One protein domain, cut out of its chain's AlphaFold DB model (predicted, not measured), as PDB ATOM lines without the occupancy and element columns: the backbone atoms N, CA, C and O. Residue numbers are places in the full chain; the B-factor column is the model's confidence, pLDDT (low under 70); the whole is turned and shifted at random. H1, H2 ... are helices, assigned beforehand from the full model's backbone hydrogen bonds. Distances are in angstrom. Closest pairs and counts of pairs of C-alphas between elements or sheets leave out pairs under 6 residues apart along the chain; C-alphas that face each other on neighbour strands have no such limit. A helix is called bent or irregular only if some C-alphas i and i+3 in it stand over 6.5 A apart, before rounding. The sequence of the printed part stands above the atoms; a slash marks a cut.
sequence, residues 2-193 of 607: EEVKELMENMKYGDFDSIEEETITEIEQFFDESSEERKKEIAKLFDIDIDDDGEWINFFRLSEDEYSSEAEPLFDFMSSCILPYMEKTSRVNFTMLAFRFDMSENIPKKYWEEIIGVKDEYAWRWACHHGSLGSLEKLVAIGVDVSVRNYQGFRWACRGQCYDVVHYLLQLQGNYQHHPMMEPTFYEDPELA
ATOM      1  N   GLU A   2     178.206 133.084  97.761       80.44
ATOM      2  CA  GLU A   2     178.865 132.352  98.849       80.44
ATOM      3  C   GLU A   2     179.395 133.334  99.901       80.44
ATOM      4  O   GLU A   2     179.146 133.106 101.073       80.44
ATOM      5  N   GLU A   3     179.902 134.497  99.481       76.62
ATOM      6  CA  GLU A   3     180.203 135.638 100.367       76.62
ATOM      7  C   GLU A   3     178.973 136.128 101.151       76.62
ATOM      8  O   GLU A   3     179.062 136.412 102.335       76.62
ATOM      9  N   VAL A   4     177.785 136.160 100.531       78.50
ATOM     10  CA  VAL A   4     176.533 136.550 101.216       78.50
ATOM     11  C   VAL A   4     176.149 135.522 102.288       78.50
ATOM     12  O   VAL A   4     175.632 135.883 103.342       78.50
ATOM     13  N   LYS A   5     176.389 134.229 102.035       81.94
ATOM     14  CA  LYS A   5     176.151 133.164 103.021       81.94
ATOM     15  C   LYS A   5     177.183 133.193 104.145       81.94
ATOM     16  O   LYS A   5     176.813 132.972 105.288       81.94
ATOM     17  N   GLU A   6     178.444 133.457 103.820       78.06
ATOM     18  CA  GLU A   6     179.534 133.595 104.789       78.06
ATOM     19  C   GLU A   6     179.299 134.792 105.711       78.06
ATOM     20  O   GLU A   6     179.307 134.626 106.926       78.06
ATOM     21  N   LEU A   7     178.932 135.949 105.149       74.94
ATOM     22  CA  LEU A   7     178.479 137.114 105.908       74.94
ATOM     23  C   LEU A   7     177.348 136.744 106.880       74.94
ATOM     24  O   LEU A   7     177.342 137.166 108.035       74.94
ATOM     25  N   MET A   8     176.390 135.935 106.421       73.19
ATOM     26  CA  MET A   8     175.258 135.509 107.240       73.19
ATOM     27  C   MET A   8     175.632 134.537 108.356       73.19
ATOM     28  O   MET A   8     175.055 134.616 109.437       73.19
ATOM     29  N   GLU A   9     176.591 133.645 108.136       72.19
ATOM     30  CA  GLU A   9     177.127 132.793 109.200       72.19
ATOM     31  C   GLU A   9     177.937 133.620 110.211       72.19
ATOM     32  O   GLU A   9     177.739 133.460 111.414       72.19
ATOM     33  N   ASN A  10     178.757 134.574 109.757       69.50
ATOM     34  CA  ASN A  10     179.534 135.451 110.643       69.50
ATOM     35  C   ASN A  10     178.625 136.301 111.546       69.50
ATOM     36  O   ASN A  10     178.884 136.425 112.745       69.50
ATOM     37  N   MET A  11     177.505 136.803 111.010       65.38
ATOM     38  CA  MET A  11     176.478 137.503 111.792       65.38
ATOM     39  C   MET A  11     175.860 136.637 112.897       65.38
ATOM     40  O   MET A  11     175.632 137.133 114.001       65.38
ATOM     41  N   LYS A  12     175.586 135.356 112.624       62.56
ATOM     42  CA  LYS A  12     174.963 134.440 113.595       62.56
ATOM     43  C   LYS A  12     175.879 134.120 114.773       62.56
ATOM     44  O   LYS A  12     175.418 134.058 115.910       62.56
ATOM     45  N   TYR A  13     177.179 133.959 114.520       63.25
ATOM     46  CA  TYR A  13     178.166 133.625 115.557       63.25
ATOM     47  C   TYR A  13     178.844 134.839 116.202       63.25
ATOM     48  O   TYR A  13     179.622 134.671 117.141       63.25
ATOM     49  N   GLY A  14     178.516 136.050 115.751       55.84
ATOM     50  CA  GLY A  14     178.989 137.291 116.351       55.84
ATOM     51  C   GLY A  14     180.436 137.666 116.014       55.84
ATOM     52  O   GLY A  14     181.083 138.338 116.817       55.84
ATOM     53  N   ASP A  15     180.954 137.220 114.867       59.56
ATOM     54  CA  ASP A  15     182.319 137.510 114.405       59.56
ATOM     55  C   ASP A  15     182.336 138.749 113.489       59.56
ATOM     56  O   ASP A  15     182.345 138.655 112.258       59.56
ATOM     57  N   PHE A  16     182.252 139.928 114.113       55.78
ATOM     58  CA  PHE A  16     182.047 141.213 113.429       55.78
ATOM     59  C   PHE A  16     183.330 141.884 112.933       55.78
ATOM     60  O   PHE A  16     183.261 142.666 111.989       55.78
ATOM     61  N   ASP A  17     184.495 141.515 113.479       53.72
ATOM     62  CA  ASP A  17     185.811 142.047 113.073       53.72
ATOM     63  C   ASP A  17     186.184 141.672 111.617       53.72
ATOM     64  O   ASP A  17     187.215 142.102 111.097       53.72
ATOM     65  N   SER A  18     185.360 140.844 110.963       53.62
ATOM     66  CA  SER A  18     185.566 140.305 109.615       53.62
ATOM     67  C   SER A  18     184.713 140.960 108.516       53.62
ATOM     68  O   SER A  18     184.880 140.609 107.347       53.62
ATOM     69  N   ILE A  19     183.799 141.883 108.852       60.91
ATOM     70  CA  ILE A  19     182.867 142.488 107.883       60.91
ATOM     71  C   ILE A  19     183.405 143.851 107.427       60.91
ATOM     72  O   ILE A  19     183.233 144.860 108.106       60.91
ATOM     73  N   GLU A  20     184.052 143.891 106.263       67.00
ATOM     74  CA  GLU A  20     184.567 145.134 105.676       67.00
ATOM     75  C   GLU A  20     183.451 145.912 104.936       67.00
ATOM     76  O   GLU A  20     182.602 145.328 104.262       67.00
ATOM     77  N   GLU A  21     183.459 147.250 105.012       67.62
ATOM     78  CA  GLU A  21     182.495 148.137 104.317       67.62
ATOM     79  C   GLU A  21     182.484 147.912 102.787       67.62
ATOM     80  O   GLU A  21     181.443 147.997 102.125       67.62
ATOM     81  N   GLU A  22     183.643 147.551 102.228       72.50
ATOM     82  CA  GLU A  22     183.807 147.170 100.821       72.50
ATOM     83  C   GLU A  22     182.969 145.926 100.478       72.50
ATOM     84  O   GLU A  22     182.277 145.915  99.461       72.50
ATOM     85  N   THR A  23     182.907 144.934 101.375       75.12
ATOM     86  CA  THR A  23     182.096 143.718 101.198       75.12
ATOM     87  C   THR A  23     180.599 144.029 101.136       75.12
ATOM     88  O   THR A  23     179.880 143.444 100.328       75.12
ATOM     89  N   ILE A  24     180.105 144.969 101.949       75.25
ATOM     90  CA  ILE A  24     178.687 145.370 101.925       75.25
ATOM     91  C   ILE A  24     178.357 146.062 100.598       75.25
ATOM     92  O   ILE A  24     177.366 145.719  99.956       75.25
ATOM     93  N   THR A  25     179.232 146.961 100.142       80.62
ATOM     94  CA  THR A  25     179.074 147.676  98.865       80.62
ATOM     95  C   THR A  25     179.056 146.713  97.668       80.62
ATOM     96  O   THR A  25     178.253 146.858  96.745       80.62
ATOM     97  N   GLU A  26     179.909 145.685  97.679       82.12
ATOM     98  CA  GLU A  26     179.921 144.643  96.646       82.12
ATOM     99  C   GLU A  26     178.640 143.801  96.655       82.12
ATOM    100  O   GLU A  26     178.095 143.474  95.595       82.12
ATOM    101  N   ILE A  27     178.117 143.477  97.841       82.06
ATOM    102  CA  ILE A  27     176.850 142.755  97.996       82.06
ATOM    103  C   ILE A  27     175.676 143.596  97.488       82.06
ATOM    104  O   ILE A  27     174.803 143.052  96.809       82.06
ATOM    105  N   GLU A  28     175.665 144.898  97.767       84.56
ATOM    106  CA  GLU A  28     174.677 145.844  97.242       84.56
ATOM    107  C   GLU A  28     174.685 145.869  95.715       84.56
ATOM    108  O   GLU A  28     173.649 145.643  95.082       84.56
ATOM    109  N   GLN A  29     175.861 146.050  95.109       86.06
ATOM    110  CA  GLN A  29     175.996 146.057  93.656       86.06
ATOM    111  C   GLN A  29     175.564 144.714  93.045       86.06
ATOM    112  O   GLN A  29     174.815 144.677  92.064       86.06
ATOM    113  N   PHE A  30     175.986 143.597  93.642       86.69
ATOM    114  CA  PHE A  30     175.587 142.260  93.209       86.69
ATOM    115  C   PHE A  30     174.072 142.049  93.317       86.69
ATOM    116  O   PHE A  30     173.463 141.413  92.447       86.69
ATOM    117  N   PHE A  31     173.444 142.567  94.372       88.06
ATOM    118  CA  PHE A  31     172.000 142.520  94.545       88.06
ATOM    119  C   PHE A  31     171.292 143.330  93.456       88.06
ATOM    120  O   PHE A  31     170.360 142.818  92.836       88.06
ATOM    121  N   ASP A  32     171.749 144.545  93.162       87.50
ATOM    122  CA  ASP A  32     171.148 145.421  92.153       87.50
ATOM    123  C   ASP A  32     171.198 144.837  90.738       87.50
ATOM    124  O   ASP A  32     170.205 144.910  90.003       87.50
ATOM    125  N   GLU A  33     172.307 144.190  90.381       90.50
ATOM    126  CA  GLU A  33     172.510 143.525  89.088       90.50
ATOM    127  C   GLU A  33     171.783 142.165  88.977       90.50
ATOM    128  O   GLU A  33     171.668 141.597  87.885       90.50
ATOM    129  N   SER A  34     171.266 141.628  90.089       91.06
ATOM    130  CA  SER A  34     170.617 140.315  90.146       91.06
ATOM    131  C   SER A  34     169.180 140.305  89.599       91.06
ATOM    132  O   SER A  34     168.443 141.289  89.664       91.06
ATOM    133  N   SER A  35     168.738 139.140  89.100       92.50
ATOM    134  CA  SER A  35     167.343 138.936  88.676       92.50
ATOM    135  C   SER A  35     166.368 138.957  89.859       92.50
ATOM    136  O   SER A  35     166.750 138.724  91.005       92.50
ATOM    137  N   GLU A  36     165.079 139.157  89.586       88.88
ATOM    138  CA  GLU A  36     164.030 139.169  90.617       88.88
ATOM    139  C   GLU A  36     163.927 137.848  91.399       88.88
ATOM    140  O   GLU A  36     163.676 137.847  92.604       88.88
ATOM    141  N   GLU A  37     164.142 136.707  90.744       89.75
ATOM    142  CA  GLU A  37     164.205 135.399  91.405       89.75
ATOM    143  C   GLU A  37     165.406 135.322  92.348       89.75
ATOM    144  O   GLU A  37     165.284 134.837  93.472       89.75
ATOM    145  N   ARG A  38     166.551 135.854  91.914       89.25
ATOM    146  CA  ARG A  38     167.788 135.842  92.690       89.25
ATOM    147  C   ARG A  38     167.728 136.782  93.892       89.25
ATOM    148  O   ARG A  38     168.174 136.399  94.967       89.25
ATOM    149  N   LYS A  39     167.103 137.954  93.758       90.31
ATOM    150  CA  LYS A  39     166.843 138.868  94.883       90.31
ATOM    151  C   LYS A  39     166.003 138.203  95.977       90.31
ATOM    152  O   LYS A  39     166.308 138.344  97.156       90.31
ATOM    153  N   LYS A  40     165.004 137.396  95.596       87.12
ATOM    154  CA  LYS A  40     164.214 136.588  96.545       87.12
ATOM    155  C   LYS A  40     165.034 135.486  97.211       87.12
ATOM    156  O   LYS A  40     164.830 135.218  98.388       87.12
ATOM    157  N   GLU A  41     165.935 134.830  96.481       88.31
ATOM    158  CA  GLU A  41     166.851 133.844  97.071       88.31
ATOM    159  C   GLU A  41     167.792 134.480  98.096       88.31
ATOM    160  O   GLU A  41     168.002 133.897  99.154       88.31
ATOM    161  N   ILE A  42     168.321 135.671  97.800       86.06
ATOM    162  CA  ILE A  42     169.166 136.430  98.727       86.06
ATOM    163  C   ILE A  42     168.361 136.814  99.969       86.06
ATOM    164  O   ILE A  42     168.804 136.537 101.075       86.06
ATOM    165  N   ALA A  43     167.157 137.369  99.806       85.31
ATOM    166  CA  ALA A  43     166.332 137.807 100.930       85.31
ATOM    167  C   ALA A  43     165.979 136.683 101.917       85.31
ATOM    168  O   ALA A  43     165.930 136.932 103.116       85.31
ATOM    169  N   LYS A  44     165.812 135.443 101.436       85.12
ATOM    170  CA  LYS A  44     165.586 134.266 102.293       85.12
ATOM    171  C   LYS A  44     166.747 133.938 103.229       85.12
ATOM    172  O   LYS A  44     166.543 133.271 104.235       85.12
ATOM    173  N   LEU A  45     167.969 134.365 102.904       83.69
ATOM    174  CA  LEU A  45     169.114 134.187 103.802       83.69
ATOM    175  C   LEU A  45     168.993 135.073 105.050       83.69
ATOM    176  O   LEU A  45     169.516 134.706 106.096       83.69
ATOM    177  N   PHE A  46     168.254 136.181 104.940       77.44
ATOM    178  CA  PHE A  46     168.013 137.166 105.995       77.44
ATOM    179  C   PHE A  46     166.666 136.960 106.710       77.44
ATOM    180  O   PHE A  46     166.159 137.882 107.351       77.44
ATOM    181  N   ASP A  47     166.038 135.788 106.570       74.06
ATOM    182  CA  ASP A  47     164.792 135.497 107.275       74.06
ATOM    183  C   ASP A  47     165.034 135.430 108.795       74.06
ATOM    184  O   ASP A  47     165.976 134.797 109.274       74.06
ATOM    185  N   ILE A  48     164.165 136.100 109.555       67.31
ATOM    186  CA  ILE A  48     164.279 136.258 111.009       67.31
ATOM    187  C   ILE A  48     163.128 135.516 111.673       67.31
ATOM    188  O   ILE A  48     161.963 135.890 111.498       67.31
ATOM    189  N   ASP A  49     163.459 134.514 112.486       66.38
ATOM    190  CA  ASP A  49     162.525 133.911 113.431       66.38
ATOM    191  C   ASP A  49     162.631 134.624 114.784       66.38
ATOM    192  O   ASP A  49     163.714 134.837 115.320       66.38
ATOM    193  N   ILE A  50     161.487 135.034 115.319       54.41
ATOM    194  CA  ILE A  50     161.389 135.815 116.553       54.41
ATOM    195  C   ILE A  50     161.243 134.936 117.802       54.41
ATOM    196  O   ILE A  50     161.200 135.460 118.911       54.41
ATOM    197  N   ASP A  51     161.063 133.625 117.639       53.66
ATOM    198  CA  ASP A  51     161.040 132.678 118.760       53.66
ATOM    199  C   ASP A  51     162.431 132.047 119.018       53.66
ATOM    200  O   ASP A  51     162.611 131.390 120.041       53.66
ATOM    201  N   ASP A  52     163.415 132.315 118.143       53.97
ATOM    202  CA  ASP A  52     164.820 131.860 118.204       53.97
ATOM    203  C   ASP A  52     165.792 133.054 118.013       53.97
ATOM    204  O   ASP A  52     166.776 133.013 117.279       53.97
ATOM    205  N   ASP A  53     165.459 134.197 118.624       56.50
ATOM    206  CA  ASP A  53     166.011 135.522 118.309       56.50
ATOM    207  C   ASP A  53     167.299 135.892 119.064       56.50
ATOM    208  O   ASP A  53     167.765 137.027 118.962       56.50
ATOM    209  N   GLY A  54     167.910 134.957 119.797       56.12
ATOM    210  CA  GLY A  54     169.112 135.219 120.597       56.12
ATOM    211  C   GLY A  54     170.280 135.787 119.779       56.12
ATOM    212  O   GLY A  54     170.965 136.702 120.237       56.12
ATOM    213  N   GLU A  55     170.472 135.297 118.553       62.78
ATOM    214  CA  GLU A  55     171.555 135.717 117.651       62.78
ATOM    215  C   GLU A  55     171.310 137.123 117.076       62.78
ATOM    216  O   GLU A  55     172.166 137.999 117.195       62.78
ATOM    217  N   TRP A  56     170.107 137.393 116.556       63.16
ATOM    218  CA  TRP A  56     169.738 138.719 116.040       63.16
ATOM    219  C   TRP A  56     169.644 139.776 117.146       63.16
ATOM    220  O   TRP A  56     170.027 140.925 116.940       63.16
ATOM    221  N   ILE A  57     169.184 139.407 118.346       59.72
ATOM    222  CA  ILE A  57     169.247 140.289 119.517       59.72
ATOM    223  C   ILE A  57     170.698 140.626 119.843       59.72
ATOM    224  O   ILE A  57     170.976 141.780 120.149       59.72
ATOM    225  N   ASN A  58     171.616 139.655 119.805       59.03
ATOM    226  CA  ASN A  58     173.033 139.916 120.057       59.03
ATOM    227  C   ASN A  58     173.630 140.858 119.010       59.03
ATOM    228  O   ASN A  58     174.304 141.805 119.405       59.03
ATOM    229  N   PHE A  59     173.320 140.650 117.727       61.44
ATOM    230  CA  PHE A  59     173.701 141.549 116.634       61.44
ATOM    231  C   PHE A  59     173.274 142.997 116.916       61.44
ATOM    232  O   PHE A  59     174.113 143.890 117.006       61.44
ATOM    233  N   PHE A  60     171.982 143.220 117.162       57.47
ATOM    234  CA  PHE A  60     171.447 144.565 117.385       57.47
ATOM    235  C   PHE A  60     171.792 145.170 118.757       57.47
ATOM    236  O   PHE A  60     171.808 146.389 118.922       57.47
ATOM    237  N   ARG A  61     172.083 144.341 119.763       55.16
ATOM    238  CA  ARG A  61     172.553 144.803 121.078       55.16
ATOM    239  C   ARG A  61     173.995 145.297 121.015       55.16
ATOM    240  O   ARG A  61     174.313 146.303 121.640       55.16
ATOM    241  N   LEU A  62     174.866 144.610 120.275       48.22
ATOM    242  CA  LEU A  62     176.260 145.030 120.111       48.22
ATOM    243  C   LEU A  62     176.365 146.366 119.364       48.22
ATOM    244  O   LEU A  62     177.217 147.173 119.722       48.22
ATOM    245  N   SER A  63     175.445 146.653 118.434       49.56
ATOM    246  CA  SER A  63     175.344 147.978 117.805       49.56
ATOM    247  C   SER A  63     174.856 149.095 118.743       49.56
ATOM    248  O   SER A  63     175.080 150.264 118.446       49.56
ATOM    249  N   GLU A  64     174.191 148.777 119.864       42.81
ATOM    250  CA  GLU A  64     173.766 149.779 120.861       42.81
ATOM    251  C   GLU A  64     174.839 150.074 121.925       42.81
ATOM    252  O   GLU A  64     174.972 151.220 122.364       42.81
ATOM    253  N   ASP A  65     175.583 149.056 122.378       37.72
ATOM    254  CA  ASP A  65     176.523 149.179 123.505       37.72
ATOM    255  C   ASP A  65     177.944 149.617 123.089       37.72
ATOM    256  O   ASP A  65     178.690 150.167 123.909       37.72
ATOM    257  N   GLU A  66     178.311 149.472 121.814       40.56
ATOM    258  CA  GLU A  66     179.531 150.026 121.230       40.56
ATOM    259  C   GLU A  66     179.205 150.713 119.901       40.56
ATOM    260  O   GLU A  66     178.433 150.212 119.095       40.56
ATOM    261  N   TYR A  67     179.793 151.892 119.686       40.50
ATOM    262  CA  TYR A  67     179.776 152.635 118.422       40.50
ATOM    263  C   TYR A  67     180.415 151.785 117.302       40.50
ATOM    264  O   TYR A  67     181.558 152.025 116.918       40.50
ATOM    265  N   SER A  68     179.715 150.779 116.787       46.53
ATOM    266  CA  SER A  68     180.089 150.097 115.553       46.53
ATOM    267  C   SER A  68     179.344 150.804 114.420       46.53
ATOM    268  O   SER A  68     178.198 150.518 114.086       46.53
ATOM    269  N   SER A  69     180.020 151.788 113.824       52.50
ATOM    270  CA  SER A  69     179.646 152.352 112.517       52.50
ATOM    271  C   SER A  69     179.689 151.301 111.396       52.50
ATOM    272  O   SER A  69     179.346 151.592 110.258       52.50
ATOM    273  N   GLU A  70     180.139 150.087 111.708       53.78
ATOM    274  CA  GLU A  70     180.346 148.967 110.792       53.78
ATOM    275  C   GLU A  70     179.041 148.200 110.513       53.78
ATOM    276  O   GLU A  70     178.877 147.639 109.432       53.78
ATOM    277  N   ALA A  71     178.070 148.217 111.438       58.31
ATOM    278  CA  ALA A  71     176.775 147.550 111.256       58.31
ATOM    279  C   ALA A  71     175.714 148.422 110.549       58.31
ATOM    280  O   ALA A  71     174.724 147.895 110.033       58.31
ATOM    281  N   GLU A  72     175.913 149.743 110.505       68.75
ATOM    282  CA  GLU A  72     174.968 150.717 109.934       68.75
ATOM    283  C   GLU A  72     174.730 150.513 108.419       68.75
ATOM    284  O   GLU A  72     173.563 150.407 108.027       68.75
ATOM    285  N   PRO A  73     175.762 150.318 107.563       74.12
ATOM    286  CA  PRO A  73     175.559 150.092 106.128       74.12
ATOM    287  C   PRO A  73     174.779 148.806 105.837       74.12
ATOM    288  O   PRO A  73     173.925 148.760 104.955       74.12
ATOM    289  N   LEU A  74     175.024 147.753 106.620       75.94
ATOM    290  CA  LEU A  74     174.307 146.489 106.483       75.94
ATOM    291  C   LEU A  74     172.835 146.636 106.881       75.94
ATOM    292  O   LEU A  74     171.955 146.100 106.204       75.94
ATOM    293  N   PHE A  75     172.549 147.364 107.960       77.38
ATOM    294  CA  PHE A  75     171.173 147.636 108.365       77.38
ATOM    295  C   PHE A  75     170.426 148.470 107.322       77.38
ATOM    296  O   PHE A  75     169.255 148.193 107.035       77.38
ATOM    297  N   ASP A  76     171.099 149.441 106.710       80.12
ATOM    298  CA  ASP A  76     170.551 150.259 105.632       80.12
ATOM    299  C   ASP A  76     170.298 149.436 104.370       80.12
ATOM    300  O   ASP A  76     169.202 149.519 103.803       80.12
ATOM    301  N   PHE A  77     171.229 148.564 103.981       84.25
ATOM    302  CA  PHE A  77     171.027 147.597 102.902       84.25
ATOM    303  C   PHE A  77     169.820 146.695 103.179       84.25
ATOM    304  O   PHE A  77     168.929 146.532 102.338       84.25
ATOM    305  N   MET A  78     169.734 146.135 104.389       85.19
ATOM    306  CA  MET A  78     168.613 145.288 104.780       85.19
ATOM    307  C   MET A  78     167.289 146.052 104.722       85.19
ATOM    308  O   MET A  78     166.313 145.548 104.165       85.19
ATOM    309  N   SER A  79     167.255 147.276 105.245       85.19
ATOM    310  CA  SER A  79     166.047 148.098 105.346       85.19
ATOM    311  C   SER A  79     165.563 148.632 103.994       85.19
ATOM    312  O   SER A  79     164.352 148.692 103.748       85.19
ATOM    313  N   SER A  80     166.489 149.007 103.109       83.62
ATOM    314  CA  SER A  80     166.194 149.631 101.816       83.62
ATOM    315  C   SER A  80     166.027 148.617 100.676       83.62
ATOM    316  O   SER A  80     165.090 148.751  99.881       83.62
ATOM    317  N   CYS A  81     166.867 147.578 100.634       85.50
ATOM    318  CA  CYS A  81     166.968 146.643  99.512       85.50
ATOM    319  C   CYS A  81     166.368 145.269  99.812       85.50
ATOM    320  O   CYS A  81     165.620 144.750  98.983       85.50
ATOM    321  N   ILE A  82     166.643 144.678 100.981       88.31
ATOM    322  CA  ILE A  82     166.209 143.300 101.292       88.31
ATOM    323  C   ILE A  82     164.756 143.242 101.774       88.31
ATOM    324  O   ILE A  82     163.988 142.381 101.337       88.31
ATOM    325  N   LEU A  83     164.348 144.177 102.633       88.44
ATOM    326  CA  LEU A  83     163.034 144.215 103.282       88.44
ATOM    327  C   LEU A  83     161.833 144.028 102.323       88.44
ATOM    328  O   LEU A  83     160.890 143.316 102.681       88.44
ATOM    329  N   PRO A  84     161.820 144.591 101.095       89.50
ATOM    330  CA  PRO A  84     160.746 144.363 100.124       89.50
ATOM    331  C   PRO A  84     160.605 142.921  99.623       89.50
ATOM    332  O   PRO A  84     159.516 142.550  99.179       89.50
ATOM    333  N   TYR A  85     161.677 142.129  99.685       88.75
ATOM    334  CA  TYR A  85     161.754 140.763  99.161       88.75
ATOM    335  C   TYR A  85     161.596 139.684 100.240       88.75
ATOM    336  O   TYR A  85     161.396 138.519  99.893       88.75
ATOM    337  N   MET A  86     161.650 140.062 101.520       87.19
ATOM    338  CA  MET A  86     161.431 139.159 102.652       87.19
ATOM    339  C   MET A  86     160.000 138.611 102.698       87.19
ATOM    340  O   MET A  86     159.034 139.271 102.288       87.19
ATOM    341  N   GLU A  87     159.847 137.419 103.281       86.62
ATOM    342  CA  GLU A  87     158.527 136.922 103.656       86.62
ATOM    343  C   GLU A  87     157.875 137.848 104.689       86.62
ATOM    344  O   GLU A  87     158.540 138.496 105.500       86.62
ATOM    345  N   LYS A  88     156.538 137.924 104.664       86.44
ATOM    346  CA  LYS A  88     155.792 138.859 105.518       86.44
ATOM    347  C   LYS A  88     156.143 138.686 107.001       86.44
ATOM    348  O   LYS A  88     156.292 139.683 107.696       86.44
ATOM    349  N   THR A  89     156.282 137.447 107.469       85.38
ATOM    350  CA  THR A  89     156.622 137.140 108.866       85.38
ATOM    351  C   THR A  89     158.002 137.685 109.243       85.38
ATOM    352  O   THR A  89     158.106 138.437 110.208       85.38
ATOM    353  N   SER A  90     159.035 137.402 108.445       84.25
ATOM    354  CA  SER A  90     160.403 137.899 108.662       84.25
ATOM    355  C   SER A  90     160.476 139.420 108.622       84.25
ATOM    356  O   SER A  90     161.090 140.044 109.483       84.25
ATOM    357  N   ARG A  91     159.773 140.043 107.669       89.25
ATOM    358  CA  ARG A  91     159.698 141.502 107.548       89.25
ATOM    359  C   ARG A  91     159.062 142.161 108.770       89.25
ATOM    360  O   ARG A  91     159.542 143.197 109.230       89.25
ATOM    361  N   VAL A  92     157.985 141.569 109.286       87.50
ATOM    362  CA  VAL A  92     157.331 142.005 110.527       87.50
ATOM    363  C   VAL A  92     158.308 141.899 111.699       87.50
ATOM    364  O   VAL A  92     158.456 142.865 112.444       87.50
ATOM    365  N   ASN A  93     159.033 140.785 111.818       83.50
ATOM    366  CA  ASN A  93     160.011 140.571 112.886       83.50
ATOM    367  C   ASN A  93     161.174 141.572 112.818       83.50
ATOM    368  O   ASN A  93     161.489 142.204 113.826       83.50
ATOM    369  N   PHE A  94     161.751 141.793 111.634       85.25
ATOM    370  CA  PHE A  94     162.797 142.798 111.425       85.25
ATOM    371  C   PHE A  94     162.315 144.200 111.794       85.25
ATOM    372  O   PHE A  94     162.980 144.922 112.531       85.25
ATOM    373  N   THR A  95     161.113 144.568 111.340       86.81
ATOM    374  CA  THR A  95     160.518 145.866 111.668       86.81
ATOM    375  C   THR A  95     160.331 146.001 113.180       86.81
ATOM    376  O   THR A  95     160.681 147.030 113.749       86.81
ATOM    377  N   MET A  96     159.853 144.964 113.873       81.88
ATOM    378  CA  MET A  96     159.744 144.981 115.334       81.88
ATOM    379  C   MET A  96     161.099 145.159 116.030       81.88
ATOM    380  O   MET A  96     161.166 145.923 116.990       81.88
ATOM    381  N   LEU A  97     162.158 144.489 115.561       77.31
ATOM    382  CA  LEU A  97     163.519 144.654 116.085       77.31
ATOM    383  C   LEU A  97     164.047 146.075 115.830       77.31
ATOM    384  O   LEU A  97     164.601 146.686 116.732       77.31
ATOM    385  N   ALA A  98     163.786 146.675 114.673       79.31
ATOM    386  CA  ALA A  98     164.176 148.062 114.415       79.31
ATOM    387  C   ALA A  98     163.533 149.052 115.405       79.31
ATOM    388  O   ALA A  98     164.193 149.954 115.909       79.31
ATOM    389  N   PHE A  99     162.248 148.869 115.731       76.81
ATOM    390  CA  PHE A  99     161.563 149.669 116.757       76.81
ATOM    391  C   PHE A  99     162.019 149.342 118.185       76.81
ATOM    392  O   PHE A  99     161.894 150.189 119.070       76.81
ATOM    393  N   ARG A 100     162.521 148.122 118.408       70.94
ATOM    394  CA  ARG A 100     163.142 147.683 119.659       70.94
ATOM    395  C   ARG A 100     164.362 148.567 119.936       70.94
ATOM    396  O   ARG A 100     164.354 149.306 120.910       70.94
ATOM    397  N   PHE A 101     165.319 148.590 119.015       66.38
ATOM    398  CA  PHE A 101     166.629 149.233 119.177       66.38
ATOM    399  C   PHE A 101     166.693 150.699 118.686       66.38
ATOM    400  O   PHE A 101     167.732 151.195 118.278       66.38
ATOM    401  N   ASP A 102     165.549 151.392 118.645       68.62
ATOM    402  CA  ASP A 102     165.400 152.790 118.189       68.62
ATOM    403  C   ASP A 102     165.918 153.132 116.768       68.62
ATOM    404  O   ASP A 102     166.109 154.296 116.428       68.62
ATOM    405  N   MET A 103     166.036 152.146 115.877       72.50
ATOM    406  CA  MET A 103     166.478 152.310 114.477       72.50
ATOM    407  C   MET A 103     165.310 152.438 113.484       72.50
ATOM    408  O   MET A 103     165.423 152.170 112.287       72.50
ATOM    409  N   SER A 104     164.135 152.841 113.965       77.44
ATOM    410  CA  SER A 104     162.906 152.910 113.160       77.44
ATOM    411  C   SER A 104     162.953 153.929 112.009       77.44
ATOM    412  O   SER A 104     162.066 153.923 111.154       77.44
ATOM    413  N   GLU A 105     163.953 154.816 111.971       78.06
ATOM    414  CA  GLU A 105     164.142 155.823 110.910       78.06
ATOM    415  C   GLU A 105     164.516 155.215 109.565       78.06
ATOM    416  O   GLU A 105     164.052 155.707 108.533       78.06
ATOM    417  N   ASN A 106     165.251 154.104 109.581       80.12
ATOM    418  CA  ASN A 106     165.736 153.472 108.356       80.12
ATOM    419  C   ASN A 106     164.676 152.528 107.770       80.12
ATOM    420  O   ASN A 106     164.769 152.113 106.618       80.12
ATOM    421  N   ILE A 107     163.598 152.248 108.517       87.38
ATOM    422  CA  ILE A 107     162.480 151.440 108.034       87.38
ATOM    423  C   ILE A 107     161.496 152.293 107.222       87.38
ATOM    424  O   ILE A 107     160.895 153.232 107.758       87.38
ATOM    425  N   PRO A 108     161.189 151.919 105.964       87.31
ATOM    426  CA  PRO A 108     160.154 152.588 105.185       87.31
ATOM    427  C   PRO A 108     158.783 152.568 105.878       87.31
ATOM    428  O   PRO A 108     158.249 151.506 106.200       87.31
ATOM    429  N   LYS A 109     158.146 153.744 106.005       86.94
ATOM    430  CA  LYS A 109     156.851 153.937 106.701       86.94
ATOM    431  C   LYS A 109     155.740 152.964 106.301       86.94
ATOM    432  O   LYS A 109     154.908 152.616 107.128       86.94
ATOM    433  N   LYS A 110     155.733 152.508 105.045       89.31
ATOM    434  CA  LYS A 110     154.741 151.552 104.519       89.31
ATOM    435  C   LYS A 110     154.734 150.200 105.252       89.31
ATOM    436  O   LYS A 110     153.744 149.489 105.156       89.31
ATOM    437  N   TYR A 111     155.816 149.849 105.951       90.81
ATOM    438  CA  TYR A 111     155.928 148.600 106.707       90.81
ATOM    439  C   TYR A 111     155.570 148.748 108.189       90.81
ATOM    440  O   TYR A 111     155.346 147.747 108.860       90.81
ATOM    441  N   TRP A 112     155.467 149.977 108.707       91.06
ATOM    442  CA  TRP A 112     155.192 150.213 110.127       91.06
ATOM    443  C   TRP A 112     153.811 149.689 110.542       91.06
ATOM    444  O   TRP A 112     153.650 149.154 111.628       91.06
ATOM    445  N   GLU A 113     152.810 149.777 109.669       88.62
ATOM    446  CA  GLU A 113     151.464 149.267 109.970       88.62
ATOM    447  C   GLU A 113     151.417 147.731 110.070       88.62
ATOM    448  O   GLU A 113     150.496 147.182 110.673       88.62
ATOM    449  N   GLU A 114     152.410 147.017 109.520       90.44
ATOM    450  CA  GLU A 114     152.440 145.550 109.545       90.44
ATOM    451  C   GLU A 114     152.725 144.978 110.943       90.44
ATOM    452  O   GLU A 114     152.406 143.814 111.185       90.44
ATOM    453  N   ILE A 115     153.291 145.776 111.860       88.69
ATOM    454  CA  ILE A 115     153.633 145.337 113.224       88.69
ATOM    455  C   ILE A 115     152.514 145.565 114.251       88.69
ATOM    456  O   ILE A 115     152.627 145.093 115.384       88.69
ATOM    457  N   ILE A 116     151.429 146.252 113.877       88.00
ATOM    458  CA  ILE A 116     150.298 146.519 114.779       88.00
ATOM    459  C   ILE A 116     149.631 145.202 115.190       88.00
ATOM    460  O   ILE A 116     149.297 144.358 114.356       88.00
ATOM    461  N   GLY A 117     149.414 145.029 116.492       83.56
ATOM    462  CA  GLY A 117     148.761 143.858 117.076       83.56
ATOM    463  C   GLY A 117     149.635 142.601 117.126       83.56
ATOM    464  O   GLY A 117     149.186 141.562 117.616       83.56
ATOM    465  N   VAL A 118     150.887 142.662 116.666       83.38
ATOM    466  CA  VAL A 118     151.793 141.507 116.670       83.38
ATOM    467  C   VAL A 118     152.310 141.243 118.083       83.38
ATOM    468  O   VAL A 118     152.786 142.150 118.772       83.38
ATOM    469  N   LYS A 119     152.211 139.978 118.521       78.81
ATOM    470  CA  LYS A 119     152.619 139.513 119.861       78.81
ATOM    471  C   LYS A 119     152.124 140.453 120.977       78.81
ATOM    472  O   LYS A 119     152.889 140.805 121.868       78.81
ATOM    473  N   ASP A 120     150.859 140.877 120.938       80.81
ATOM    474  CA  ASP A 120     150.284 141.861 121.871       80.81
ATOM    475  C   ASP A 120     151.103 143.163 121.939       80.81
ATOM    476  O   ASP A 120     151.600 143.538 123.005       80.81
ATOM    477  N   GLU A 121     151.287 143.831 120.799       86.44
ATOM    478  CA  GLU A 121     152.009 145.109 120.685       86.44
ATOM    479  C   GLU A 121     153.407 145.055 121.323       86.44
ATOM    480  O   GLU A 121     153.802 145.898 122.135       86.44
ATOM    481  N   TYR A 122     154.157 143.999 121.008       81.25
ATOM    482  CA  TYR A 122     155.458 143.744 121.626       81.25
ATOM    483  C   TYR A 122     156.453 144.893 121.400       81.25
ATOM    484  O   TYR A 122     157.094 145.324 122.358       81.25
ATOM    485  N   ALA A 123     156.516 145.446 120.181       82.81
ATOM    486  CA  ALA A 123     157.377 146.587 119.854       82.81
ATOM    487  C   ALA A 123     157.086 147.806 120.749       82.81
ATOM    488  O   ALA A 123     158.003 148.406 121.304       82.81
ATOM    489  N   TRP A 124     155.805 148.113 120.981       86.44
ATOM    490  CA  TRP A 124     155.380 149.177 121.893       86.44
ATOM    491  C   TRP A 124     155.812 148.925 123.329       86.44
ATOM    492  O   TRP A 124     156.395 149.799 123.975       86.44
ATOM    493  N   ARG A 125     155.530 147.726 123.846       81.62
ATOM    494  CA  ARG A 125     155.879 147.377 125.225       81.62
ATOM    495  C   ARG A 125     157.388 147.470 125.438       81.62
ATOM    496  O   ARG A 125     157.811 148.012 126.456       81.62
ATOM    497  N   TRP A 126     158.184 147.008 124.479       70.88
ATOM    498  CA  TRP A 126     159.640 146.999 124.582       70.88
ATOM    499  C   TRP A 126     160.263 148.391 124.462       70.88
ATOM    500  O   TRP A 126     161.065 148.759 125.322       70.88
ATOM    501  N   ALA A 127     159.832 149.190 123.480       71.38
ATOM    502  CA  ALA A 127     160.244 150.589 123.347       71.38
ATOM    503  C   ALA A 127     159.915 151.386 124.624       71.38
ATOM    504  O   ALA A 127     160.693 152.234 125.063       71.38
ATOM    505  N   CYS A 128     158.803 151.050 125.294       68.44
ATOM    506  CA  CYS A 128     158.476 151.633 126.587       68.44
ATOM    507  C   CYS A 128     159.499 151.267 127.675       68.44
ATOM    508  O   CYS A 128     159.820 152.117 128.497       68.44
ATOM    509  N   HIS A 129     159.995 150.026 127.709       58.94
ATOM    510  CA  HIS A 129     160.938 149.557 128.732       58.94
ATOM    511  C   HIS A 129     162.323 150.205 128.633       58.94
ATOM    512  O   HIS A 129     162.939 150.438 129.669       58.94
ATOM    513  N   HIS A 130     162.781 150.492 127.412       55.78
ATOM    514  CA  HIS A 130     164.147 150.960 127.142       55.78
ATOM    515  C   HIS A 130     164.251 152.474 126.968       55.78
ATOM    516  O   HIS A 130     165.345 153.025 127.014       55.78
ATOM    517  N   GLY A 131     163.120 153.175 126.876       60.16
ATOM    518  CA  GLY A 131     163.121 154.634 126.818       60.16
ATOM    519  C   GLY A 131     163.190 155.205 125.405       60.16
ATOM    520  O   GLY A 131     163.504 156.380 125.254       60.16
ATOM    521  N   SER A 132     162.888 154.408 124.378       69.25
ATOM    522  CA  SER A 132     163.011 154.780 122.961       69.25
ATOM    523  C   SER A 132     161.877 155.719 122.523       69.25
ATOM    524  O   SER A 132     160.936 155.323 121.829       69.25
ATOM    525  N   LEU A 133     161.914 156.975 122.983       70.12
ATOM    526  CA  LEU A 133     160.825 157.942 122.813       70.12
ATOM    527  C   LEU A 133     160.486 158.216 121.338       70.12
ATOM    528  O   LEU A 133     159.305 158.274 120.995       70.12
ATOM    529  N   GLY A 134     161.490 158.324 120.461       71.12
ATOM    530  CA  GLY A 134     161.277 158.556 119.027       71.12
ATOM    531  C   GLY A 134     160.508 157.412 118.361       71.12
ATOM    532  O   GLY A 134     159.555 157.640 117.610       71.12
ATOM    533  N   SER A 135     160.861 156.170 118.689       78.19
ATOM    534  CA  SER A 135     160.113 154.986 118.263       78.19
ATOM    535  C   SER A 135     158.697 154.933 118.850       78.19
ATOM    536  O   SER A 135     157.755 154.593 118.133       78.19
ATOM    537  N   LEU A 136     158.490 155.352 120.102       82.06
ATOM    538  CA  LEU A 136     157.152 155.415 120.708       82.06
ATOM    539  C   LEU A 136     156.231 156.432 120.030       82.06
ATOM    540  O   LEU A 136     155.067 156.118 119.785       82.06
ATOM    541  N   GLU A 137     156.730 157.621 119.690       83.19
ATOM    542  CA  GLU A 137     155.951 158.636 118.971       83.19
ATOM    543  C   GLU A 137     155.471 158.127 117.608       83.19
ATOM    544  O   GLU A 137     154.312 158.329 117.229       83.19
ATOM    545  N   LYS A 138     156.338 157.403 116.895       87.75
ATOM    546  CA  LYS A 138     156.019 156.765 115.610       87.75
ATOM    547  C   LYS A 138     154.984 155.647 115.773       87.75
ATOM    548  O   LYS A 138     154.024 155.606 115.005       87.75
ATOM    549  N   LEU A 139     155.131 154.787 116.784       89.69
ATOM    550  CA  LEU A 139     154.173 153.713 117.083       89.69
ATOM    551  C   LEU A 139     152.781 154.261 117.443       89.69
ATOM    552  O   LEU A 139     151.759 153.733 117.007       89.69
ATOM    553  N   VAL A 140     152.718 155.364 118.188       89.00
ATOM    554  CA  VAL A 140     151.448 156.044 118.490       89.00
ATOM    555  C   VAL A 140     150.830 156.634 117.228       89.00
ATOM    556  O   VAL A 140     149.619 156.530 117.037       89.00
ATOM    557  N   ALA A 141     151.643 157.215 116.341       89.00
ATOM    558  CA  ALA A 141     151.165 157.799 115.090       89.00
ATOM    559  C   ALA A 141     150.514 156.772 114.147       89.00
ATOM    560  O   ALA A 141     149.588 157.131 113.423       89.00
ATOM    561  N   ILE A 142     150.961 155.511 114.172       90.75
ATOM    562  CA  ILE A 142     150.352 154.418 113.394       90.75
ATOM    563  C   ILE A 142     149.163 153.749 114.105       90.75
ATOM    564  O   ILE A 142     148.505 152.900 113.516       90.75
ATOM    565  N   GLY A 143     148.842 154.148 115.341       88.81
ATOM    566  CA  GLY A 143     147.647 153.688 116.052       88.81
ATOM    567  C   GLY A 143     147.830 152.423 116.893       88.81
ATOM    568  O   GLY A 143     146.870 151.672 117.057       88.81
ATOM    569  N   VAL A 144     149.030 152.193 117.435       89.75
ATOM    570  CA  VAL A 144     149.293 151.081 118.363       89.75
ATOM    571  C   VAL A 144     148.378 151.128 119.596       89.75
ATOM    572  O   VAL A 144     148.096 152.209 120.132       89.75
ATOM    573  N   ASP A 145     147.935 149.971 120.096       85.06
ATOM    574  CA  ASP A 145     147.166 149.927 121.342       85.06
ATOM    575  C   ASP A 145     148.068 150.169 122.564       85.06
ATOM    576  O   ASP A 145     148.692 149.270 123.131       85.06
ATOM    577  N   VAL A 146     148.076 151.412 123.041       83.69
ATOM    578  CA  VAL A 146     148.830 151.816 124.238       83.69
ATOM    579  C   VAL A 146     148.327 151.162 125.534       83.69
ATOM    580  O   VAL A 146     149.036 151.162 126.547       83.69
ATOM    581  N   SER A 147     147.104 150.623 125.531       78.38
ATOM    582  CA  SER A 147     146.451 149.982 126.678       78.38
ATOM    583  C   SER A 147     146.673 148.472 126.758       78.38
ATOM    584  O   SER A 147     146.272 147.838 127.741       78.38
ATOM    585  N   VAL A 148     147.391 147.917 125.781       77.25
ATOM    586  CA  VAL A 148     147.689 146.494 125.647       77.25
ATOM    587  C   VAL A 148     148.177 145.853 126.943       77.25
ATOM    588  O   VAL A 148     148.971 146.416 127.715       77.25
ATOM    589  N   ARG A 149     147.683 144.631 127.180       69.06
ATOM    590  CA  ARG A 149     147.948 143.846 128.391       69.06
ATOM    591  C   ARG A 149     147.808 144.696 129.646       69.06
ATOM    592  O   ARG A 149     148.664 144.618 130.520       69.06
ATOM    593  N   ASN A 150     146.762 145.513 129.743       66.38
ATOM    594  CA  ASN A 150     146.551 146.386 130.890       66.38
ATOM    595  C   ASN A 150     147.754 147.330 131.097       66.38
ATOM    596  O   ASN A 150     148.524 147.227 132.062       66.38
ATOM    597  N   TYR A 151     147.970 148.192 130.101       72.50
ATOM    598  CA  TYR A 151     148.989 149.240 130.101       72.50
ATOM    599  C   TYR A 151     150.395 148.726 130.456       72.50
ATOM    600  O   TYR A 151     151.137 149.351 131.225       72.50
ATOM    601  N   GLN A 152     150.769 147.549 129.943       70.50
ATOM    602  CA  GLN A 152     152.052 146.931 130.282       70.50
ATOM    603  C   GLN A 152     153.242 147.796 129.853       70.50
ATOM    604  O   GLN A 152     154.214 147.865 130.600       70.50
ATOM    605  N   GLY A 153     153.138 148.520 128.732       70.06
ATOM    606  CA  GLY A 153     154.162 149.480 128.305       70.06
ATOM    607  C   GLY A 153     154.449 150.537 129.378       70.06
ATOM    608  O   GLY A 153     155.589 150.705 129.794       70.06
ATOM    609  N   PHE A 154     153.412 151.151 129.956       71.38
ATOM    610  CA  PHE A 154     153.577 152.105 131.060       71.38
ATOM    611  C   PHE A 154     154.239 151.477 132.297       71.38
ATOM    612  O   PHE A 154     155.124 152.081 132.907       71.38
ATOM    613  N   ARG A 155     153.873 150.235 132.646       63.47
ATOM    614  CA  ARG A 155     154.521 149.482 133.740       63.47
ATOM    615  C   ARG A 155     155.998 149.231 133.462       63.47
ATOM    616  O   ARG A 155     156.824 149.395 134.357       63.47
ATOM    617  N   TRP A 156     156.329 148.837 132.241       64.62
ATOM    618  CA  TRP A 156     157.694 148.552 131.820       64.62
ATOM    619  C   TRP A 156     158.553 149.813 131.743       64.62
ATOM    620  O   TRP A 156     159.688 149.765 132.205       64.62
ATOM    621  N   ALA A 157     158.001 150.945 131.300       61.78
ATOM    622  CA  ALA A 157     158.678 152.243 131.341       61.78
ATOM    623  C   ALA A 157     159.027 152.671 132.766       61.78
ATOM    624  O   ALA A 157     160.142 153.112 133.048       61.78
ATOM    625  N   CYS A 158     158.099 152.480 133.705       56.41
ATOM    626  CA  CYS A 158     158.371 152.780 135.104       56.41
ATOM    627  C   CYS A 158     159.428 151.841 135.711       56.41
ATOM    628  O   CYS A 158     160.257 152.292 136.498       56.41
ATOM    629  N   ARG A 159     159.427 150.551 135.340       52.34
ATOM    630  CA  ARG A 159     160.443 149.573 135.778       52.34
ATOM    631  C   ARG A 159     161.825 149.849 135.186       52.34
ATOM    632  O   ARG A 159     162.808 149.780 135.917       52.34
ATOM    633  N   GLY A 160     161.881 150.234 133.913       47.16
ATOM    634  CA  GLY A 160     163.097 150.686 133.228       47.16
ATOM    635  C   GLY A 160     163.604 152.048 133.715       47.16
ATOM    636  O   GLY A 160     164.723 152.445 133.410       47.16
ATOM    637  N   GLN A 161     162.814 152.755 134.537       53.22
ATOM    638  CA  GLN A 161     163.084 154.123 134.988       53.22
ATOM    639  C   GLN A 161     163.241 155.109 133.814       53.22
ATOM    640  O   GLN A 161     163.997 156.078 133.910       53.22
ATOM    641  N   CYS A 162     162.501 154.891 132.727       53.22
ATOM    642  CA  CYS A 162     162.489 155.733 131.530       53.22
ATOM    643  C   CYS A 162     161.536 156.918 131.741       53.22
ATOM    644  O   CYS A 162     160.358 156.875 131.388       53.22
ATOM    645  N   TYR A 163     162.021 157.950 132.441       58.38
ATOM    646  CA  TYR A 163     161.203 159.069 132.936       58.38
ATOM    647  C   TYR A 163     160.507 159.866 131.828       58.38
ATOM    648  O   TYR A 163     159.357 160.267 131.985       58.38
ATOM    649  N   ASP A 164     161.211 160.118 130.736       55.66
ATOM    650  CA  ASP A 164     160.719 160.748 129.511       55.66
ATOM    651  C   ASP A 164     159.536 159.986 128.911       55.66
ATOM    652  O   ASP A 164     158.485 160.579 128.665       55.66
ATOM    653  N   VAL A 165     159.653 158.665 128.800       62.22
ATOM    654  CA  VAL A 165     158.571 157.789 128.355       62.22
ATOM    655  C   VAL A 165     157.413 157.797 129.342       62.22
ATOM    656  O   VAL A 165     156.268 157.961 128.939       62.22
ATOM    657  N   VAL A 166     157.673 157.688 130.647       62.94
ATOM    658  CA  VAL A 166     156.618 157.780 131.669       62.94
ATOM    659  C   VAL A 166     155.857 159.104 131.539       62.94
ATOM    660  O   VAL A 166     154.629 159.108 131.574       62.94
ATOM    661  N   HIS A 167     156.552 160.224 131.332       59.66
ATOM    662  CA  HIS A 167     155.922 161.522 131.096       59.66
ATOM    663  C   HIS A 167     155.109 161.563 129.802       59.66
ATOM    664  O   HIS A 167     153.972 162.036 129.823       59.66
ATOM    665  N   TYR A 168     155.665 161.059 128.705       67.88
ATOM    666  CA  TYR A 168     155.002 160.987 127.408       67.88
ATOM    667  C   TYR A 168     153.707 160.169 127.478       67.88
ATOM    668  O   TYR A 168     152.636 160.645 127.104       67.88
ATOM    669  N   LEU A 169     153.763 158.980 128.080       71.81
ATOM    670  CA  LEU A 169     152.606 158.107 128.276       71.81
ATOM    671  C   LEU A 169     151.517 158.762 129.136       71.81
ATOM    672  O   LEU A 169     150.331 158.626 128.838       71.81
ATOM    673  N   LEU A 170     151.900 159.515 130.174       66.81
ATOM    674  CA  LEU A 170     150.952 160.285 130.986       66.81
ATOM    675  C   LEU A 170     150.281 161.416 130.191       66.81
ATOM    676  O   LEU A 170     149.116 161.724 130.438       66.81
ATOM    677  N   GLN A 171     150.989 162.035 129.243       66.25
ATOM    678  CA  GLN A 171     150.426 163.068 128.368       66.25
ATOM    679  C   GLN A 171     149.446 162.488 127.346       66.25
ATOM    680  O   GLN A 171     148.402 163.096 127.104       66.25
ATOM    681  N   LEU A 172     149.737 161.308 126.792       70.00
ATOM    682  CA  LEU A 172     148.872 160.646 125.810       70.00
ATOM    683  C   LEU A 172     147.489 160.287 126.360       70.00
ATOM    684  O   LEU A 172     146.511 160.293 125.618       70.00
ATOM    685  N   GLN A 173     147.389 159.953 127.648       63.75
ATOM    686  CA  GLN A 173     146.174 159.336 128.177       63.75
ATOM    687  C   GLN A 173     145.034 160.299 128.505       63.75
ATOM    688  O   GLN A 173     143.909 159.823 128.598       63.75
ATOM    689  N   GLY A 174     145.279 161.609 128.645       47.50
ATOM    690  CA  GLY A 174     144.283 162.702 128.662       47.50
ATOM    691  C   GLY A 174     143.107 162.658 129.666       47.50
ATOM    692  O   GLY A 174     142.502 163.697 129.926       47.50
ATOM    693  N   ASN A 175     142.750 161.508 130.247       42.88
ATOM    694  CA  ASN A 175     141.531 161.283 131.012       42.88
ATOM    695  C   ASN A 175     141.740 160.221 132.112       42.88
ATOM    696  O   ASN A 175     142.049 159.059 131.863       42.88
ATOM    697  N   TYR A 176     141.538 160.637 133.361       45.19
ATOM    698  CA  TYR A 176     141.994 159.948 134.576       45.19
ATOM    699  C   TYR A 176     141.142 158.747 135.022       45.19
ATOM    700  O   TYR A 176     141.461 158.127 136.035       45.19
ATOM    701  N   GLN A 177     140.031 158.442 134.341       38.91
ATOM    702  CA  GLN A 177     139.048 157.460 134.829       38.91
ATOM    703  C   GLN A 177     139.420 155.995 134.553       38.91
ATOM    704  O   GLN A 177     138.956 155.114 135.271       38.91
ATOM    705  N   HIS A 178     140.301 155.742 133.583       47.50
ATOM    706  CA  HIS A 178     140.807 154.405 133.234       47.50
ATOM    707  C   HIS A 178     142.338 154.345 133.279       47.50
ATOM    708  O   HIS A 178     142.971 153.599 132.544       47.50
ATOM    709  N   HIS A 179     142.949 155.173 134.127       52.84
ATOM    710  CA  HIS A 179     144.400 155.273 134.216       52.84
ATOM    711  C   HIS A 179     145.005 153.925 134.672       52.84
ATOM    712  O   HIS A 179     144.488 153.354 135.633       52.84
ATOM    713  N   PRO A 180     146.140 153.464 134.103       50.66
ATOM    714  CA  PRO A 180     146.892 152.288 134.547       50.66
ATOM    715  C   PRO A 180     147.063 152.200 136.068       50.66
ATOM    716  O   PRO A 180     147.014 151.132 136.650       50.66
ATOM    717  N   MET A 181     147.210 153.340 136.744       49.31
ATOM    718  CA  MET A 181     147.377 153.422 138.194       49.31
ATOM    719  C   MET A 181     146.121 153.052 138.997       49.31
ATOM    720  O   MET A 181     146.208 152.860 140.206       49.31
ATOM    721  N   MET A 182     144.950 152.970 138.369       46.75
ATOM    722  CA  MET A 182     143.702 152.540 139.007       46.75
ATOM    723  C   MET A 182     143.548 151.013 139.005       46.75
ATOM    724  O   MET A 182     142.657 150.484 139.671       46.75
ATOM    725  N   GLU A 183     144.423 150.295 138.297       50.03
ATOM    726  CA  GLU A 183     144.413 148.840 138.229       50.03
ATOM    727  C   GLU A 183     145.000 148.215 139.510       50.03
ATOM    728  O   GLU A 183     146.095 148.572 139.946       50.03
ATOM    729  N   PRO A 184     144.311 147.261 140.162       41.25
ATOM    730  CA  PRO A 184     144.769 146.673 141.425       41.25
ATOM    731  C   PRO A 184     146.141 145.988 141.356       41.25
ATOM    732  O   PRO A 184     146.839 145.960 142.374       41.25
ATOM    733  N   THR A 185     146.506 145.474 140.177       44.81
ATOM    734  CA  THR A 185     147.776 144.789 139.865       44.81
ATOM    735  C   THR A 185     148.978 145.738 139.883       44.81
ATOM    736  O   THR A 185     150.112 145.309 140.081       44.81
ATOM    737  N   PHE A 186     148.751 147.051 139.759       47.03
ATOM    738  CA  PHE A 186     149.788 148.083 139.872       47.03
ATOM    739  C   PHE A 186     150.380 148.199 141.283       47.03
ATOM    740  O   PHE A 186     151.500 148.673 141.456       47.03
ATOM    741  N   TYR A 187     149.631 147.754 142.295       45.62
ATOM    742  CA  TYR A 187     150.003 147.819 143.710       45.62
ATOM    743  C   TYR A 187     150.588 146.506 144.242       45.62
ATOM    744  O   TYR A 187     150.759 146.357 145.452       45.62
ATOM    745  N   GLU A 188     150.853 145.543 143.359       41.38
ATOM    746  CA  GLU A 188     151.564 144.305 143.698       41.38
ATOM    747  C   GLU A 188     153.080 144.534 143.788       41.38
ATOM    748  O   GLU A 188     153.765 143.784 144.478       41.38
ATOM    749  N   ASP A 189     153.580 145.617 143.175       44.31
ATOM    750  CA  ASP A 189     154.960 146.099 143.274       44.31
ATOM    751  C   ASP A 189     155.021 147.383 144.136       44.31
ATOM    752  O   ASP A 189     154.663 148.479 143.680       44.31
ATOM    753  N   PRO A 190     155.457 147.280 145.407       44.28
ATOM    754  CA  PRO A 190     155.496 148.407 146.334       44.28
ATOM    755  C   PRO A 190     156.463 149.524 145.925       44.28
ATOM    756  O   PRO A 190     156.286 150.662 146.366       44.28
ATOM    757  N   GLU A 191     157.490 149.221 145.128       42.31
ATOM    758  CA  GLU A 191     158.494 150.200 144.703       42.31
ATOM    759  C   GLU A 191     158.011 151.027 143.519       42.31
ATOM    760  O   GLU A 191     158.124 152.256 143.524       42.31
ATOM    761  N   LEU A 192     157.347 150.372 142.568       47.81
ATOM    762  CA  LEU A 192     156.661 151.023 141.458       47.81
ATOM    763  C   LEU A 192     155.553 151.979 141.943       47.81
ATOM    764  O   LEU A 192     155.449 153.114 141.472       47.81
ATOM    765  N   ALA A 193     154.766 151.564 142.943       48.22
ATOM    766  CA  ALA A 193     153.721 152.400 143.533       48.22
ATOM    767  C   ALA A 193     154.291 153.656 144.224       48.22
ATOM    768  O   ALA A 193     153.750 154.755 144.074       48.22
TER     769      ALA A 193
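AT A GLANCE: This is residues 2 to 193 of the 607 residues of an uncharacterized protein of Trichoplax adhaerens (UniProt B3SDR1). An elongated pile of short helices follows chain order: H1 to H5 form a group at one end, then H6, H8 and H10 lie side by side as a row, with H9 and H11 as a second row beside H8 and H10. The hairpins H8-H9 and H10-H11 are stacked turns, H7 packs crosswise on H6, and short H12 and H13 lie at the far end beyond H10. The printed part has 192 residues with thirteen named helices, H1 to H13 in order, and no named strand: the class is all helix. It is compact, with a radius of gyration of the C-alphas of 18.8 A, and spans 58 by 31 by 25 A.

HOW THE PARTS SIT: H1, residues 2 to 13, touches H3, residues 36 to 46, with residues 4 to 8 alone, the same way at a shallow tilt of 21 degrees; the closest C-alphas, Lys 5 and Leu 45, are 7.2 A apart. Residues 11 to 13 of H1 touch H4, residues 54 to 65, about perpendicular at 80 degrees (closest C-alphas Lys 12 and Glu 55, 5.4 A). H2, residues 21 to 33, touches H5, residues 72 to 82, at a shallow tilt of 10 degrees, closest C-alphas Ile 24 and Leu 74, 6.4 A. H6, residues 88 to 100, is near H3 and H5. H7, residues 109 to 115, touches H6 about perpendicular at 81 degrees, with residues 92 to 96 of H6 alone, closest C-alphas Val 92 and Ile 115, 5.7 A. H8, residues 122 to 130, is the hub, touching three helices, among them H6, closest C-alphas Met 96 and Ala 123, 5.3 A. H8 and H9, residues 133 to 141, form a helical hairpin, closest C-alphas Ala 127 and Leu 136, 6.3 A. H10, residues 148 to 160, touches H8 the same way at a shallow tilt of 21 degrees, closest C-alphas Arg 125 and Gly 153, 4.1 A. H10 and H11, residues 163 to 172, form a helical hairpin, closest C-alphas Ala 157 and Val 166, 5.9 A. H12, residues 184 to 187, and H13, residues 190 to 193, only just touch, only at the corner, with 3 pairs of C-alphas within 8 A. Every O i to N i+4 pair is within hydrogen-bond range in H1, H2, H5, H6, H8, H9 and H11; the counts are 5 of 7 in H3, 7 of 8 in H4, 7 of 9 in H10 and 0 of 3 in H7, where 3 of 4 O i to N i+3 pairs are, and H12 and H13 are too short for an i+4 pair.

IN THESE COORDINATES: H1 begins at C-alpha 2 (178.865, 132.352, 98.849), and H13 ends at C-alpha 193 (153.721, 152.400, 143.533). H2 is 18.8 A from first to last C-alpha, H6 18.2 A and H10 17.7 A. H10 is irregular, C-alphas 150 and 153 being 8.6 A apart, and H7 only just so, C-alphas 110 and 113 being 6.8 A apart.

THE WHOLE: The C-alphas farthest apart, Glu 33 and Pro 190, are 59.9 A apart. The printed part has no cut, and the link from H11 to H12, 11 residues, is long. The mean pLDDT of the printed part is 70.9; 83 residues are under 70, among them 48 to 72 and 173 to 193.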